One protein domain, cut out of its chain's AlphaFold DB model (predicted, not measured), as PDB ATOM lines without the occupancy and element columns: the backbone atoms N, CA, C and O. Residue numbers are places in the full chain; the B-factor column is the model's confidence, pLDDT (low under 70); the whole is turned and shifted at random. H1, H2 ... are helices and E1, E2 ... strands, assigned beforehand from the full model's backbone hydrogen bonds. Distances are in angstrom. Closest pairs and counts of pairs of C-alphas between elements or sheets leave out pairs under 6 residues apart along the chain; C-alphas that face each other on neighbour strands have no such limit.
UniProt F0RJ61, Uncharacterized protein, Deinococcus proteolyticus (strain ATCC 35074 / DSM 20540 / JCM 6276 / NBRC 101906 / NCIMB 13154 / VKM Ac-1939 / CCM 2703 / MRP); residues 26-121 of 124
ATOM      1  N   GLN A  26      21.272 -29.247  40.506       77.50
ATOM      2  CA  GLN A  26      20.898 -28.262  39.505       77.50
ATOM      3  C   GLN A  26      21.016 -26.860  40.106       77.50
ATOM      4  O   GLN A  26      20.483 -26.570  41.180       77.50
ATOM      5  N   THR A  27      21.727 -25.973  39.407       76.12
ATOM      6  CA  THR A  27      21.679 -24.541  39.727       76.12
ATOM      7  C   THR A  27      20.281 -24.045  39.376       76.12
ATOM      8  O   THR A  27      19.877 -24.125  38.219       76.12
ATOM      9  N   GLN A  28      19.543 -23.594  40.385       83.88
ATOM     10  CA  GLN A  28      18.156 -23.152  40.243       83.88
ATOM     11  C   GLN A  28      18.099 -21.664  39.906       83.88
ATOM     12  O   GLN A  28      17.336 -21.263  39.037       83.88
ATOM     13  N   GLN A  29      18.935 -20.861  40.569       92.75
ATOM     14  CA  GLN A  29      18.935 -19.411  40.422       92.75
ATOM     15  C   GLN A  29      20.340 -18.840  40.612       92.75
ATOM     16  O   GLN A  29      21.127 -19.378  41.392       92.75
ATOM     17  N   VAL A  30      20.649 -17.755  39.900       96.19
ATOM     18  CA  VAL A  30      21.931 -17.043  39.989       96.19
ATOM     19  C   VAL A  30      21.675 -15.546  40.126       96.19
ATOM     20  O   VAL A  30      20.877 -14.972  39.388       96.19
ATOM     21  N   TRP A  31      22.396 -14.917  41.045       97.31
ATOM     22  CA  TRP A  31      22.477 -13.476  41.219       97.31
ATOM     23  C   TRP A  31      23.940 -13.063  41.022       97.31
ATOM     24  O   TRP A  31      24.764 -13.314  41.903       97.31
ATOM     25  N   PRO A  32      24.302 -12.479  39.870       97.31
ATOM     26  CA  PRO A  32      25.662 -12.004  39.648       97.31
ATOM     27  C   PRO A  32      25.961 -10.783  40.524       97.31
ATOM     28  O   PRO A  32      25.056 -10.002  40.834       97.31
ATOM     29  N   ALA A  33      27.231 -10.593  40.887       96.56
ATOM     30  CA  ALA A  33      27.664  -9.329  41.467       96.56
ATOM     31  C   ALA A  33      27.449  -8.189  40.453       96.56
ATOM     32  O   ALA A  33      27.805  -8.340  39.277       96.56
ATOM     33  N   PRO A  34      26.858  -7.055  40.865       95.00
ATOM     34  CA  PRO A  34      26.628  -5.934  39.968       95.00
ATOM     35  C   PRO A  34      27.952  -5.229  39.637       95.00
ATOM     36  O   PRO A  34      28.908  -5.277  40.412       95.00
ATOM     37  N   ALA A  35      28.029  -4.569  38.479       91.25
ATOM     38  CA  ALA A  35      29.282  -4.000  37.968       91.25
ATOM     39  C   ALA A  35      29.859  -2.891  38.870       91.25
ATOM     40  O   ALA A  35      31.072  -2.697  38.927       91.25
ATOM     41  N   GLU A  36      28.996  -2.175  39.587       92.88
ATOM     42  CA  GLU A  36      29.355  -1.157  40.573       92.88
ATOM     43  C   GLU A  36      29.950  -1.736  41.868       92.88
ATOM     44  O   GLU A  36      30.669  -1.032  42.578       92.88
ATOM     45  N   ALA A  37      29.711  -3.018  42.168       93.38
ATOM     46  CA  ALA A  37      30.290  -3.709  43.316       93.38
ATOM     47  C   ALA A  37      31.697  -4.219  42.970       93.38
ATOM     48  O   ALA A  37      31.953  -5.420  42.915       93.38
ATOM     49  N   THR A  38      32.626  -3.289  42.741       92.31
ATOM     50  CA  THR A  38      33.994  -3.577  42.267       92.31
ATOM     51  C   THR A  38      34.743  -4.595  43.127       92.31
ATOM     52  O   THR A  38      35.469  -5.428  42.596       92.31
ATOM     53  N   ALA A  39      34.525  -4.589  44.446       94.56
ATOM     54  CA  ALA A  39      35.137  -5.544  45.371       94.56
ATOM     55  C   ALA A  39      34.673  -7.003  45.162       94.56
ATOM     56  O   ALA A  39      35.362  -7.936  45.570       94.56
ATOM     57  N   TRP A  40      33.528  -7.193  44.503       96.38
ATOM     58  CA  TRP A  40      32.905  -8.481  44.199       96.38
ATOM     59  C   TRP A  40      33.033  -8.866  42.725       96.38
ATOM     60  O   TRP A  40      32.350  -9.779  42.256       96.38
ATOM     61  N   GLN A  41      33.911  -8.200  41.974       95.19
ATOM     62  CA  GLN A  41      34.146  -8.553  40.582       95.19
ATOM     63  C   GLN A  41      34.581 -10.025  40.464       95.19
ATOM     64  O   GLN A  41      35.478 -10.483  41.167       95.19
ATOM     65  N   GLY A  42      33.910 -10.770  39.582       94.94
ATOM     66  CA  GLY A  42      34.173 -12.197  39.366       94.94
ATOM     67  C   GLY A  42      33.446 -13.145  40.328       94.94
ATOM     68  O   GLY A  42      33.606 -14.358  40.190       94.94
ATOM     69  N   TYR A  43      32.631 -12.627  41.252       97.88
ATOM     70  CA  TYR A  43      31.793 -13.426  42.148       97.88
ATOM     71  C   TYR A  43      30.337 -13.474  41.674       97.88
ATOM     72  O   TYR A  43      29.808 -12.528  41.087       97.88
ATOM     73  N   GLU A  44      29.661 -14.573  41.994       97.94
ATOM     74  CA  GLU A  44      28.209 -14.696  41.887       97.94
ATOM     75  C   GLU A  44      27.645 -15.496  43.060       97.94
ATOM     76  O   GLU A  44      28.303 -16.386  43.614       97.94
ATOM     77  N   LEU A  45      26.409 -15.176  43.431       98.06
ATOM     78  CA  LEU A  45      25.631 -15.941  44.391       98.06
ATOM     79  C   LEU A  45      24.670 -16.853  43.627       98.06
ATOM     80  O   LEU A  45      24.056 -16.432  42.653       98.06
ATOM     81  N   ALA A  46      24.507 -18.093  44.065       96.25
ATOM     82  CA  ALA A  46      23.651 -19.071  43.414       96.25
ATOM     83  C   ALA A  46      22.836 -19.874  44.429       96.25
ATOM     84  O   ALA A  46      23.335 -20.279  45.478       96.25
ATOM     85  N   GLY A  47      21.579 -20.134  44.086       94.19
ATOM     86  CA  GLY A  47      20.741 -21.127  44.742       94.19
ATOM     87  C   GLY A  47      20.889 -22.460  44.021       94.19
ATOM     88  O   GLY A  47      20.582 -22.567  42.830       94.19
ATOM     89  N   ILE A  48      21.370 -23.482  44.723       89.69
ATOM     90  CA  ILE A  48      21.528 -24.836  44.188       89.69
ATOM     91  C   ILE A  48      20.555 -25.760  44.906       89.69
ATOM     92  O   ILE A  48      20.468 -25.766  46.134       89.69
ATOM     93  N   GLY A  49      19.837 -26.575  44.137       82.94
ATOM     94  CA  GLY A  49      19.008 -27.632  44.691       82.94
ATOM     95  C   GLY A  49      19.088 -28.902  43.865       82.94
ATOM     96  O   GLY A  49      19.158 -28.853  42.639       82.94
ATOM     97  N   GLY A  50      19.078 -30.045  44.545       66.94
ATOM     98  CA  GLY A  50      18.858 -31.332  43.894       66.94
ATOM     99  C   GLY A  50      17.373 -31.692  43.801       66.94
ATOM    100  O   GLY A  50      16.507 -31.068  44.419       66.94
ATOM    101  N   MET A  51      17.087 -32.775  43.086       56.72
ATOM    102  CA  MET A  51      15.919 -33.618  43.338       56.72
ATOM    103  C   MET A  51      16.436 -34.934  43.917       56.72
ATOM    104  O   MET A  51      17.342 -35.536  43.341       56.72
ATOM    105  N   SER A  52      15.896 -35.401  45.047       54.44
ATOM    106  CA  SER A  52      16.172 -36.779  45.456       54.44
ATOM    107  C   SER A  52      15.297 -37.716  44.624       54.44
ATOM    108  O   SER A  52      14.115 -37.452  44.396       54.44
ATOM    109  N   VAL A  53      15.870 -38.841  44.200       54.22
ATOM    110  CA  VAL A  53      15.200 -39.907  43.430       54.22
ATOM    111  C   VAL A  53      13.988 -40.535  44.143       54.22
ATOM    112  O   VAL A  53      13.300 -41.364  43.556       54.22
ATOM    113  N   GLN A  54      13.702 -40.154  45.392       57.12
ATOM    114  CA  GLN A  54      12.630 -40.721  46.220       57.12
ATOM    115  C   GLN A  54      11.673 -39.662  46.798       57.12
ATOM    116  O   GLN A  54      10.894 -39.967  47.696       57.12
ATOM    117  N   GLY A  55      11.713 -38.413  46.315       46.97
ATOM    118  CA  GLY A  55      10.809 -37.350  46.781       46.97
ATOM    119  C   GLY A  55      11.108 -36.815  48.190       46.97
ATOM    120  O   GLY A  55      10.409 -35.923  48.665       46.97
ATOM    121  N   ALA A  56      12.163 -37.307  48.848       54.47
ATOM    122  CA  ALA A  56      12.715 -36.700  50.053       54.47
ATOM    123  C   ALA A  56      13.382 -35.359  49.712       54.47
ATOM    124  O   ALA A  56      13.900 -35.182  48.604       54.47
ATOM    125  N   THR A  57      13.368 -34.419  50.657       54.81
ATOM    126  CA  THR A  57      14.010 -33.107  50.539       54.81
ATOM    127  C   THR A  57      15.434 -33.288  50.033       54.81
ATOM    128  O   THR A  57      16.271 -33.865  50.722       54.81
ATOM    129  N   ALA A  58      15.687 -32.866  48.799       63.78
ATOM    130  CA  ALA A  58      17.036 -32.878  48.280       63.78
ATOM    131  C   ALA A  58      17.901 -31.930  49.104       63.78
ATOM    132  O   ALA A  58      17.389 -30.995  49.721       63.78
ATOM    133  N   GLU A  59      19.201 -32.169  49.095       71.88
ATOM    134  CA  GLU A  59      20.169 -31.232  49.633       71.88
ATOM    135  C   GLU A  59      20.116 -29.918  48.836       71.88
ATOM    136  O   GLU A  59      19.890 -29.913  47.613       71.88
ATOM    137  N   ARG A  60      20.227 -28.792  49.551       85.81
ATOM    138  CA  ARG A  60      20.038 -27.455  48.985       85.81
ATOM    139  C   ARG A  60      20.939 -26.451  49.658       85.81
ATOM    140  O   ARG A  60      21.015 -26.388  50.885       85.81
ATOM    141  N   TRP A  61      21.576 -25.651  48.821       92.44
ATOM    142  CA  TRP A  61      22.658 -24.786  49.234       92.44
ATOM    143  C   TRP A  61      22.495 -23.399  48.649       92.44
ATOM    144  O   TRP A  61      22.183 -23.239  47.468       92.44
ATOM    145  N   LEU A  62      22.777 -22.404  49.479       95.94
ATOM    146  CA  LEU A  62      23.149 -21.083  49.010       95.94
ATOM    147  C   LEU A  62      24.666 -21.072  48.816       95.94
ATOM    148  O   LEU A  62      25.422 -21.456  49.713       95.94
ATOM    149  N   VAL A  63      25.102 -20.676  47.626       97.00
ATOM    150  CA  VAL A  63      26.480 -20.851  47.176       97.00
ATOM    151  C   VAL A  63      27.043 -19.539  46.662       97.00
ATOM    152  O   VAL A  63      26.533 -18.987  45.697       97.00
ATOM    153  N   LEU A  64      28.126 -19.067  47.270       98.25
ATOM    154  CA  LEU A  64      28.950 -17.997  46.711       98.25
ATOM    155  C   LEU A  64      30.108 -18.634  45.938       98.25
ATOM    156  O   LEU A  64      30.819 -19.466  46.502       98.25
ATOM    157  N   ARG A  65      30.319 -18.270  44.671       97.38
ATOM    158  CA  ARG A  65      31.355 -18.890  43.826       97.38
ATOM    159  C   ARG A  65      32.009 -17.916  42.854       97.38
ATOM    160  O   ARG A  65      31.473 -16.841  42.594       97.38
ATOM    161  N   CYS A  66      33.154 -18.321  42.306       96.75
ATOM    162  CA  CYS A  66      33.774 -17.609  41.192       96.75
ATOM    163  C   CYS A  66      33.034 -17.902  39.882       96.75
ATOM    164  O   CYS A  66      32.753 -19.059  39.573       96.75
ATOM    165  N   VAL A  67      32.800 -16.872  39.067       95.06
ATOM    166  CA  VAL A  67      32.152 -17.007  37.750       95.06
ATOM    167  C   VAL A  67      33.005 -17.857  36.797       95.06
ATOM    168  O   VAL A  67      32.490 -18.722  36.096       95.06
ATOM    169  N   SER A  68      34.324 -17.636  36.780       95.00
ATOM    170  CA  SER A  68      35.256 -18.337  35.884       95.00
ATOM    171  C   SER A  68      35.627 -19.749  36.348       95.00
ATOM    172  O   SER A  68      36.071 -20.554  35.531       95.00
ATOM    173  N   GLN A  69      35.461 -20.044  37.641       94.75
ATOM    174  CA  GLN A  69      35.828 -21.311  38.290       94.75
ATOM    175  C   GLN A  69      34.740 -21.704  39.310       94.75
ATOM    176  O   GLN A  69      34.940 -21.530  40.518       94.75
ATOM    177  N   PRO A  70      33.560 -22.183  38.862       92.62
ATOM    178  CA  PRO A  70      32.406 -22.440  39.732       92.62
ATOM    179  C   PRO A  70      32.641 -23.470  40.847       92.62
ATOM    180  O   PRO A  70      31.879 -23.514  41.813       92.62
ATOM    181  N   GLU A  71      33.668 -24.311  40.723       91.50
ATOM    182  CA  GLU A  71      34.136 -25.255  41.740       91.50
ATOM    183  C   GLU A  71      34.807 -24.567  42.938       91.50
ATOM    184  O   GLU A  71      34.820 -25.117  44.042       91.50
ATOM    185  N   ARG A  72      35.321 -23.341  42.755       95.06
ATOM    186  CA  ARG A  72      35.787 -22.486  43.851       95.06
ATOM    187  C   ARG A  72      34.569 -21.815  44.471       95.06
ATOM    188  O   ARG A  72      34.127 -20.752  44.027       95.06
ATOM    189  N   ARG A  73      34.015 -22.463  45.496       96.69
ATOM    190  CA  ARG A  73      32.748 -22.053  46.105       96.69
ATOM    191  C   ARG A  73      32.694 -22.203  47.623       96.69
ATOM    192  O   ARG A  73      33.366 -23.047  48.212       96.69
ATOM    193  N   LEU A  74      31.883 -21.356  48.248       96.81
ATOM    194  CA  LEU A  74      31.470 -21.431  49.643       96.81
ATOM    195  C   LEU A  74      30.006 -21.845  49.681       96.81
ATOM    196  O   LEU A  74      29.154 -21.161  49.122       96.81
ATOM    197  N   GLU A  75      29.725 -22.952  50.356       95.25
ATOM    198  CA  GLU A  75      28.386 -23.529  50.435       95.25
ATOM    199  C   GLU A  75      27.806 -23.365  51.833       95.25
ATOM    200  O   GLU A  75      28.524 -23.441  52.841       95.25
ATOM    201  N   ARG A  76      26.493 -23.151  51.888       94.56
ATOM    202  CA  ARG A  76      25.712 -23.101  53.120       94.56
ATOM    203  C   ARG A  76      24.396 -23.814  52.916       94.56
ATOM    204  O   ARG A  76      23.670 -23.478  51.986       94.56
ATOM    205  N   ASP A  77      24.089 -24.751  53.805       91.69
ATOM    206  CA  ASP A  77      22.783 -25.401  53.831       91.69
ATOM    207  C   ASP A  77      21.707 -24.339  54.049       91.69
ATOM    208  O   ASP A  77      21.681 -23.647  55.072       91.69
ATOM    209  N   TYR A  78      20.851 -24.156  53.047       90.69
ATOM    210  CA  TYR A  78      19.896 -23.060  53.043       90.69
ATOM    211  C   TYR A  78      18.707 -23.369  52.136       90.69
ATOM    212  O   TYR A  78      18.866 -23.797  50.992       90.69
ATOM    213  N   TRP A  79      17.499 -23.125  52.646       87.88
ATOM    214  CA  TRP A  79      16.260 -23.372  51.918       87.88
ATOM    215  C   TRP A  79      15.245 -22.245  52.128       87.88
ATOM    216  O   TRP A  79      14.592 -22.199  53.174       87.88
ATOM    217  N   PRO A  80      15.073 -21.356  51.136       86.12
ATOM    218  CA  PRO A  80      14.058 -20.311  51.200       86.12
ATOM    219  C   PRO A  80      12.695 -20.739  50.643       86.12
ATOM    220  O   PRO A  80      11.685 -20.106  50.941       86.12
ATOM    221  N   GLY A  81      12.667 -21.820  49.861       83.31
ATOM    222  CA  GLY A  81      11.528 -22.250  49.056       83.31
ATOM    223  C   GLY A  81      12.005 -22.774  47.701       83.31
ATOM    224  O   GLY A  81      13.158 -22.564  47.328       83.31
ATOM    225  N   ALA A  82      11.127 -23.470  46.974       79.56
ATOM    226  CA  ALA A  82      11.472 -24.102  45.695       79.56
ATOM    227  C   ALA A  82      11.855 -23.106  44.611       79.56
ATOM    228  O   ALA A  82      12.778 -23.369  43.844       79.56
ATOM    229  N   ASP A  83      11.197 -21.957  44.615       82.38
ATOM    230  CA  ASP A  83      11.342 -20.967  43.558       82.38
ATOM    231  C   ASP A  83      12.538 -20.033  43.771       82.38
ATOM    232  O   ASP A  83      12.829 -19.228  42.893       82.38
ATOM    233  N   TRP A  84      13.233 -20.124  44.920       88.56
ATOM    234  CA  TRP A  84      14.303 -19.184  45.290       88.56
ATOM    235  C   TRP A  84      13.886 -17.722  45.061       88.56
ATOM    236  O   TRP A  84      14.646 -16.916  44.530       88.56
ATOM    237  N   ASP A  85      12.656 -17.394  45.458       88.19
ATOM    238  CA  ASP A  85      11.918 -16.174  45.113       88.19
ATOM    239  C   ASP A  85      12.478 -14.869  45.712       88.19
ATOM    240  O   ASP A  85      11.808 -13.839  45.691       88.19
ATOM    241  N   GLY A  86      13.700 -14.889  46.247       92.44
ATOM    242  CA  GLY A  86      14.395 -13.751  46.836       92.44
ATOM    243  C   GLY A  86      15.378 -13.039  45.902       92.44
ATOM    244  O   GLY A  86      15.415 -13.227  44.683       92.44
ATOM    245  N   GLY A  87      16.214 -12.205  46.512       95.88
ATOM    246  CA  GLY A  87      17.252 -11.436  45.831       95.88
ATOM    247  C   GLY A  87      18.574 -11.453  46.584       95.88
ATOM    248  O   GLY A  87      18.620 -11.772  47.769       95.88
ATOM    249  N   ALA A  88      19.652 -11.087  45.897       97.62
ATOM    250  CA  ALA A  88      20.941 -10.828  46.524       97.62
ATOM    251  C   ALA A  88      21.167  -9.319  46.642       97.62
ATOM    252  O   ALA A  88      21.104  -8.591  45.651       97.62
ATOM    253  N   GLU A  89      21.453  -8.864  47.853       97.81
ATOM    254  CA  GLU A  89      21.858  -7.500  48.154       97.81
ATOM    255  C   GLU A  89      23.379  -7.459  48.302       97.81
ATOM    256  O   GLU A  89      23.948  -8.117  49.176       97.81
ATOM    257  N   TRP A  90      24.036  -6.699  47.428       97.81
ATOM    258  CA  TRP A  90      25.487  -6.556  47.401       97.81
ATOM    259  C   TRP A  90      25.891  -5.232  48.038       97.81
ATOM    260  O   TRP A  90      25.390  -4.170  47.679       97.81
ATOM    261  N   THR A  91      26.840  -5.296  48.961       96.81
ATOM    262  CA  THR A  91      27.460  -4.136  49.611       96.81
ATOM    263  C   THR A  91      28.973  -4.218  49.437       96.81
ATOM    264  O   THR A  91      29.496  -5.245  49.014       96.81
ATOM    265  N   GLY A  92      29.713  -3.170  49.806       95.44
ATOM    266  CA  GLY A  92      31.180  -3.205  49.738       95.44
ATOM    267  C   GLY A  92      31.823  -4.316  50.580       95.44
ATOM    268  O   GLY A  92      32.903  -4.777  50.238       95.44
ATOM    269  N   GLU A  93      31.158  -4.781  51.641       96.94
ATOM    270  CA  GLU A  93      31.740  -5.707  52.628       96.94
ATOM    271  C   GLU A  93      31.039  -7.068  52.676       96.94
ATOM    272  O   GLU A  93      31.553  -8.020  53.266       96.94
ATOM    273  N   SER A  94      29.853  -7.181  52.081       98.06
ATOM    274  CA  SER A  94      29.023  -8.377  52.199       98.06
ATOM    275  C   SER A  94      28.071  -8.560  51.023       98.06
ATOM    276  O   SER A  94      27.696  -7.595  50.352       98.06
ATOM    277  N   VAL A  95      27.638  -9.802  50.826       98.38
ATOM    278  CA  VAL A  95      26.480 -10.147  50.003       98.38
ATOM    279  C   VAL A  95      25.470 -10.899  50.854       98.38
ATOM    280  O   VAL A  95      25.815 -11.881  51.515       98.38
ATOM    281  N   THR A  96      24.224 -10.436  50.847       98.25
ATOM    282  CA  THR A  96      23.133 -11.021  51.629       98.25
ATOM    283  C   THR A  96      22.035 -11.524  50.711       98.25
ATOM    284  O   THR A  96      21.482 -10.762  49.925       98.25
ATOM    285  N   TYR A  97      21.676 -12.798  50.834       97.56
ATOM    286  CA  TYR A  97      20.440 -13.297  50.247       97.56
ATOM    287  C   TYR A  97      19.249 -12.877  51.113       97.56
ATOM    288  O   TYR A  97      19.202 -13.201  52.301       97.56
ATOM    289  N   GLN A  98      18.290 -12.189  50.503       96.44
ATOM    290  CA  GLN A  98      17.039 -11.734  51.096       96.44
ATOM    291  C   GLN A  98      15.888 -12.594  50.546       96.44
ATOM    292  O   GLN A  98      15.508 -12.419  49.386       96.44
ATOM    293  N   PRO A  99      15.326 -13.534  51.328       93.69
ATOM    294  CA  PRO A  99      14.140 -14.282  50.912       93.69
ATOM    295  C   PRO A  99      12.927 -13.345  50.801       93.69
ATOM    296  O   PRO A  99      12.710 -12.512  51.679       93.69
ATOM    297  N   SER A 100      12.089 -13.521  49.774       90.31
ATOM    298  CA  SER A 100      10.789 -12.822  49.695       90.31
ATOM    299  C   SER A 100       9.744 -13.443  50.629       90.31
ATOM    300  O   SER A 100       8.812 -12.788  51.096       90.31
ATOM    301  N   ASN A 101       9.935 -14.720  50.942       81.44
ATOM    302  CA  ASN A 101       9.175 -15.491  51.907       81.44
ATOM    303  C   ASN A 101       9.272 -14.907  53.339       81.44
ATOM    304  O   ASN A 101      10.353 -14.833  53.920       81.44
ATOM    305  N   SER A 102       8.129 -14.582  53.960       73.00
ATOM    306  CA  SER A 102       8.044 -14.087  55.352       73.00
ATOM    307  C   SER A 102       8.021 -15.187  56.433       73.00
ATOM    308  O   SER A 102       7.753 -14.908  57.606       73.00
ATOM    309  N   HIS A 103       8.249 -16.450  56.071       80.50
ATOM    310  CA  HIS A 103       8.198 -17.586  56.983       80.50
ATOM    311  C   HIS A 103       9.281 -17.440  58.060       80.50
ATOM    312  O   HIS A 103      10.461 -17.300  57.741       80.50
ATOM    313  N   PRO A 104       8.932 -17.528  59.353       79.75
ATOM    314  CA  PRO A 104       9.823 -17.121  60.438       79.75
ATOM    315  C   PRO A 104      11.106 -17.952  60.536       79.75
ATOM    316  O   PRO A 104      12.101 -17.447  61.053       79.75
ATOM    317  N   ALA A 105      11.090 -19.194  60.045       84.00
ATOM    318  CA  ALA A 105      12.261 -20.071  60.013       84.00
ATOM    319  C   ALA A 105      13.247 -19.759  58.871       84.00
ATOM    320  O   ALA A 105      14.384 -20.216  58.922       84.00
ATOM    321  N   VAL A 106      12.833 -18.992  57.858       87.50
ATOM    322  CA  VAL A 106      13.700 -18.586  56.749       87.50
ATOM    323  C   VAL A 106      14.221 -17.188  57.059       87.50
ATOM    324  O   VAL A 106      13.452 -16.240  57.206       87.50
ATOM    325  N   LYS A 107      15.537 -17.064  57.223       92.19
ATOM    326  CA  LYS A 107      16.207 -15.797  57.540       92.19
ATOM    327  C   LYS A 107      17.142 -15.393  56.409       92.19
ATOM    328  O   LYS A 107      17.615 -16.282  55.703       92.19
ATOM    329  N   PRO A 108      17.439 -14.097  56.239       95.88
ATOM    330  CA  PRO A 108      18.514 -13.675  55.354       95.88
ATOM    331  C   PRO A 108      19.834 -14.357  55.722       95.88
ATOM    332  O   PRO A 108      20.076 -14.656  56.895       95.88
ATOM    333  N   TYR A 109      20.676 -14.606  54.722       96.75
ATOM    334  CA  TYR A 109      22.002 -15.183  54.933       96.75
ATOM    335  C   TYR A 109      23.068 -14.330  54.264       96.75
ATOM    336  O   TYR A 109      22.922 -13.965  53.099       96.75
ATOM    337  N   THR A 110      24.154 -14.060  54.985       98.25
ATOM    338  CA  THR A 110      25.203 -13.137  54.559       98.25
ATOM    339  C   THR A 110      26.547 -13.841  54.428       98.25
ATOM    340  O   THR A 110      26.997 -14.510  55.357       98.25
ATOM    341  N   PHE A 111      27.213 -13.632  53.295       98.19
ATOM    342  CA  PHE A 111      28.637 -13.907  53.118       98.19
ATOM    343  C   PHE A 111      29.423 -12.603  53.237       98.19
ATOM    344  O   PHE A 111      28.980 -11.561  52.750       98.19
ATOM    345  N   THR A 112      30.601 -12.658  53.854       98.06
ATOM    346  CA  THR A 112      31.488 -11.493  53.960       98.06
ATOM    347  C   THR A 112      32.542 -11.507  52.863       98.06
ATOM    348  O   THR A 112      32.993 -12.568  52.419       98.06
ATOM    349  N   LEU A 113      32.960 -10.316  52.441       97.19
ATOM    350  CA  LEU A 113      34.020 -10.153  51.454       97.19
ATOM    351  C   LEU A 113      35.344 -10.734  51.961       97.19
ATOM    352  O   LEU A 113      36.043 -11.403  51.208       97.19
ATOM    353  N   GLU A 114      35.662 -10.538  53.242       96.88
ATOM    354  CA  GLU A 114      36.868 -11.094  53.862       96.88
ATOM    355  C   GLU A 114      36.901 -12.628  53.746       96.88
ATOM    356  O   GLU A 114      37.912 -13.209  53.343       96.88
ATOM    357  N   GLU A 115      35.787 -13.305  54.056       97.12
ATOM    358  CA  GLU A 115      35.705 -14.758  53.916       97.12
ATOM    359  C   GLU A 115      35.840 -15.174  52.449       97.12
ATOM    360  O   GLU A 115      36.603 -16.096  52.143       97.12
ATOM    361  N   ALA A 116      35.134 -14.477  51.556       96.94
ATOM    362  CA  ALA A 116      35.146 -14.737  50.125       96.94
ATOM    363  C   ALA A 116      36.558 -14.612  49.538       96.94
ATOM    364  O   ALA A 116      37.036 -15.537  48.891       96.94
ATOM    365  N   GLN A 117      37.276 -13.532  49.832       95.50
ATOM    366  CA  GLN A 117      38.641 -13.321  49.348       95.50
ATOM    367  C   GLN A 117      39.608 -14.358  49.915       95.50
ATOM    368  O   GLN A 117      40.369 -14.969  49.168       95.50
ATOM    369  N   ARG A 118      39.527 -14.629  51.224       95.50
ATOM    370  CA  ARG A 118      40.397 -15.602  51.896       95.50
ATOM    371  C   ARG A 118      40.230 -17.023  51.354       95.50
ATOM    372  O   ARG A 118      41.176 -17.806  51.394       95.50
ATOM    373  N   ARG A 119      39.020 -17.394  50.927       95.75
ATOM    374  CA  ARG A 119      38.685 -18.775  50.538       95.75
ATOM    375  C   ARG A 119      38.610 -18.976  49.030       95.75
ATOM    376  O   ARG A 119      38.933 -20.066  48.566       95.75
ATOM    377  N   LEU A 120      38.170 -17.961  48.290       95.75
ATOM    378  CA  LEU A 120      37.834 -18.057  46.871       95.75
ATOM    379  C   LEU A 120      38.711 -17.198  45.974       95.75
ATOM    380  O   LEU A 120      39.032 -17.686  44.906       95.75
ATOM    381  N   GLY A 121      39.091 -15.975  46.357       92.06
ATOM    382  CA  GLY A 121      39.989 -15.115  45.566       92.06
ATOM    383  C   GLY A 121      39.671 -15.072  44.060       92.06
ATOM    384  O   GLY A 121      40.485 -15.503  43.249       92.06
TER     385      GLY A 121
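Overview. This is residues 26 to 121 of the 124 residues of an uncharacterized protein of Deinococcus proteolyticus (strain ATCC 35074 / DSM 20540 / JCM 6276 / NBRC 101906 / NCIMB 13154 / VKM Ac-1939 / CCM 2703 / MRP) (UniProt F0RJ61). Two antiparallel sheets lie partly face to face as a sandwich, a strongly twisted one of four strands, E1 to E4, and a smaller one of three, E5 to E7; the short helix H1 sits at one end of it, by E3, E4 and E6. At the other end the loop of the hairpin E2 and E3, round Gln 54, reaches far out. The 96 printed residues, with seven named strands followed by one named helix, are mostly strand by class, though under half are in named elements. The sheets run E1 E2 E3 E4 and E5 E6 E7. The whole is compact, with a radius of gyration of the C-alphas of 13.3 A and spans of 41 by 29 by 20 A.

Along the chain. E1, residues 26 to 32, begins at C-alpha 26 (20.898, -28.262, 39.505) and is 16.9 A long. E2, residues 43 to 49, measures 19.3 A, and E3, residues 60 to 66, 18.6 A. E4, residues 73 to 77, measures 13.0 A and ends at C-alpha 77 (22.783, -25.401, 53.831). E5 is residues 87 to 90, 9.7 A; E6 residues 94 to 98, 12.5 A; E7 residues 109 to 112, 10.2 A. H1, residues 113 to 119, measures 9.8 A and ends at C-alpha 119 (38.685, -18.775, 50.538).

Arrangement. E1 E2 E3 E4 is a meander, each strand the antiparallel neighbour of the one before, and so is E5 E6 E7. Within hydrogen-bond range are N 28 and O 47 of E1 and E2, 2.8 A, N 46 and O 63 of E2 and E3, 2.8 A, and N 74 and O 64 of E3 and E4, 2.8 A. In the other sheet N 89 and O 96 of E5 and E6 are 2.8 A apart, and N 97 and O 109 of E6 and E7 2.8 A. The facing parts of the sandwich are 9.8 A centre to centre, with the strands at 30 degrees. The closest C-alphas of E1 and E5 are those of Trp 31 and Ala 88, 6.1 A; those of E3 and E7 are Leu 64 and Phe 111, 7.6 A. E4 and E7 are apart. H1 is on the four-stranded sheet at a height of 9.3 A over the sheet, over E3, and runs across the strands at 84 degrees to E3 on the local plane. It only grazes the other sheet, with residues 113 to 116. In H1 every O i to N i+4 pair is within hydrogen-bond range.

Size, cuts and confidence. The C-alphas farthest apart, of Glu 36 and Gln 54, are 43.3 A apart. The printed part has no cut, and no link is long. Mean pLDDT of the printed part is 89.2; residues 50 to 58 are under 70.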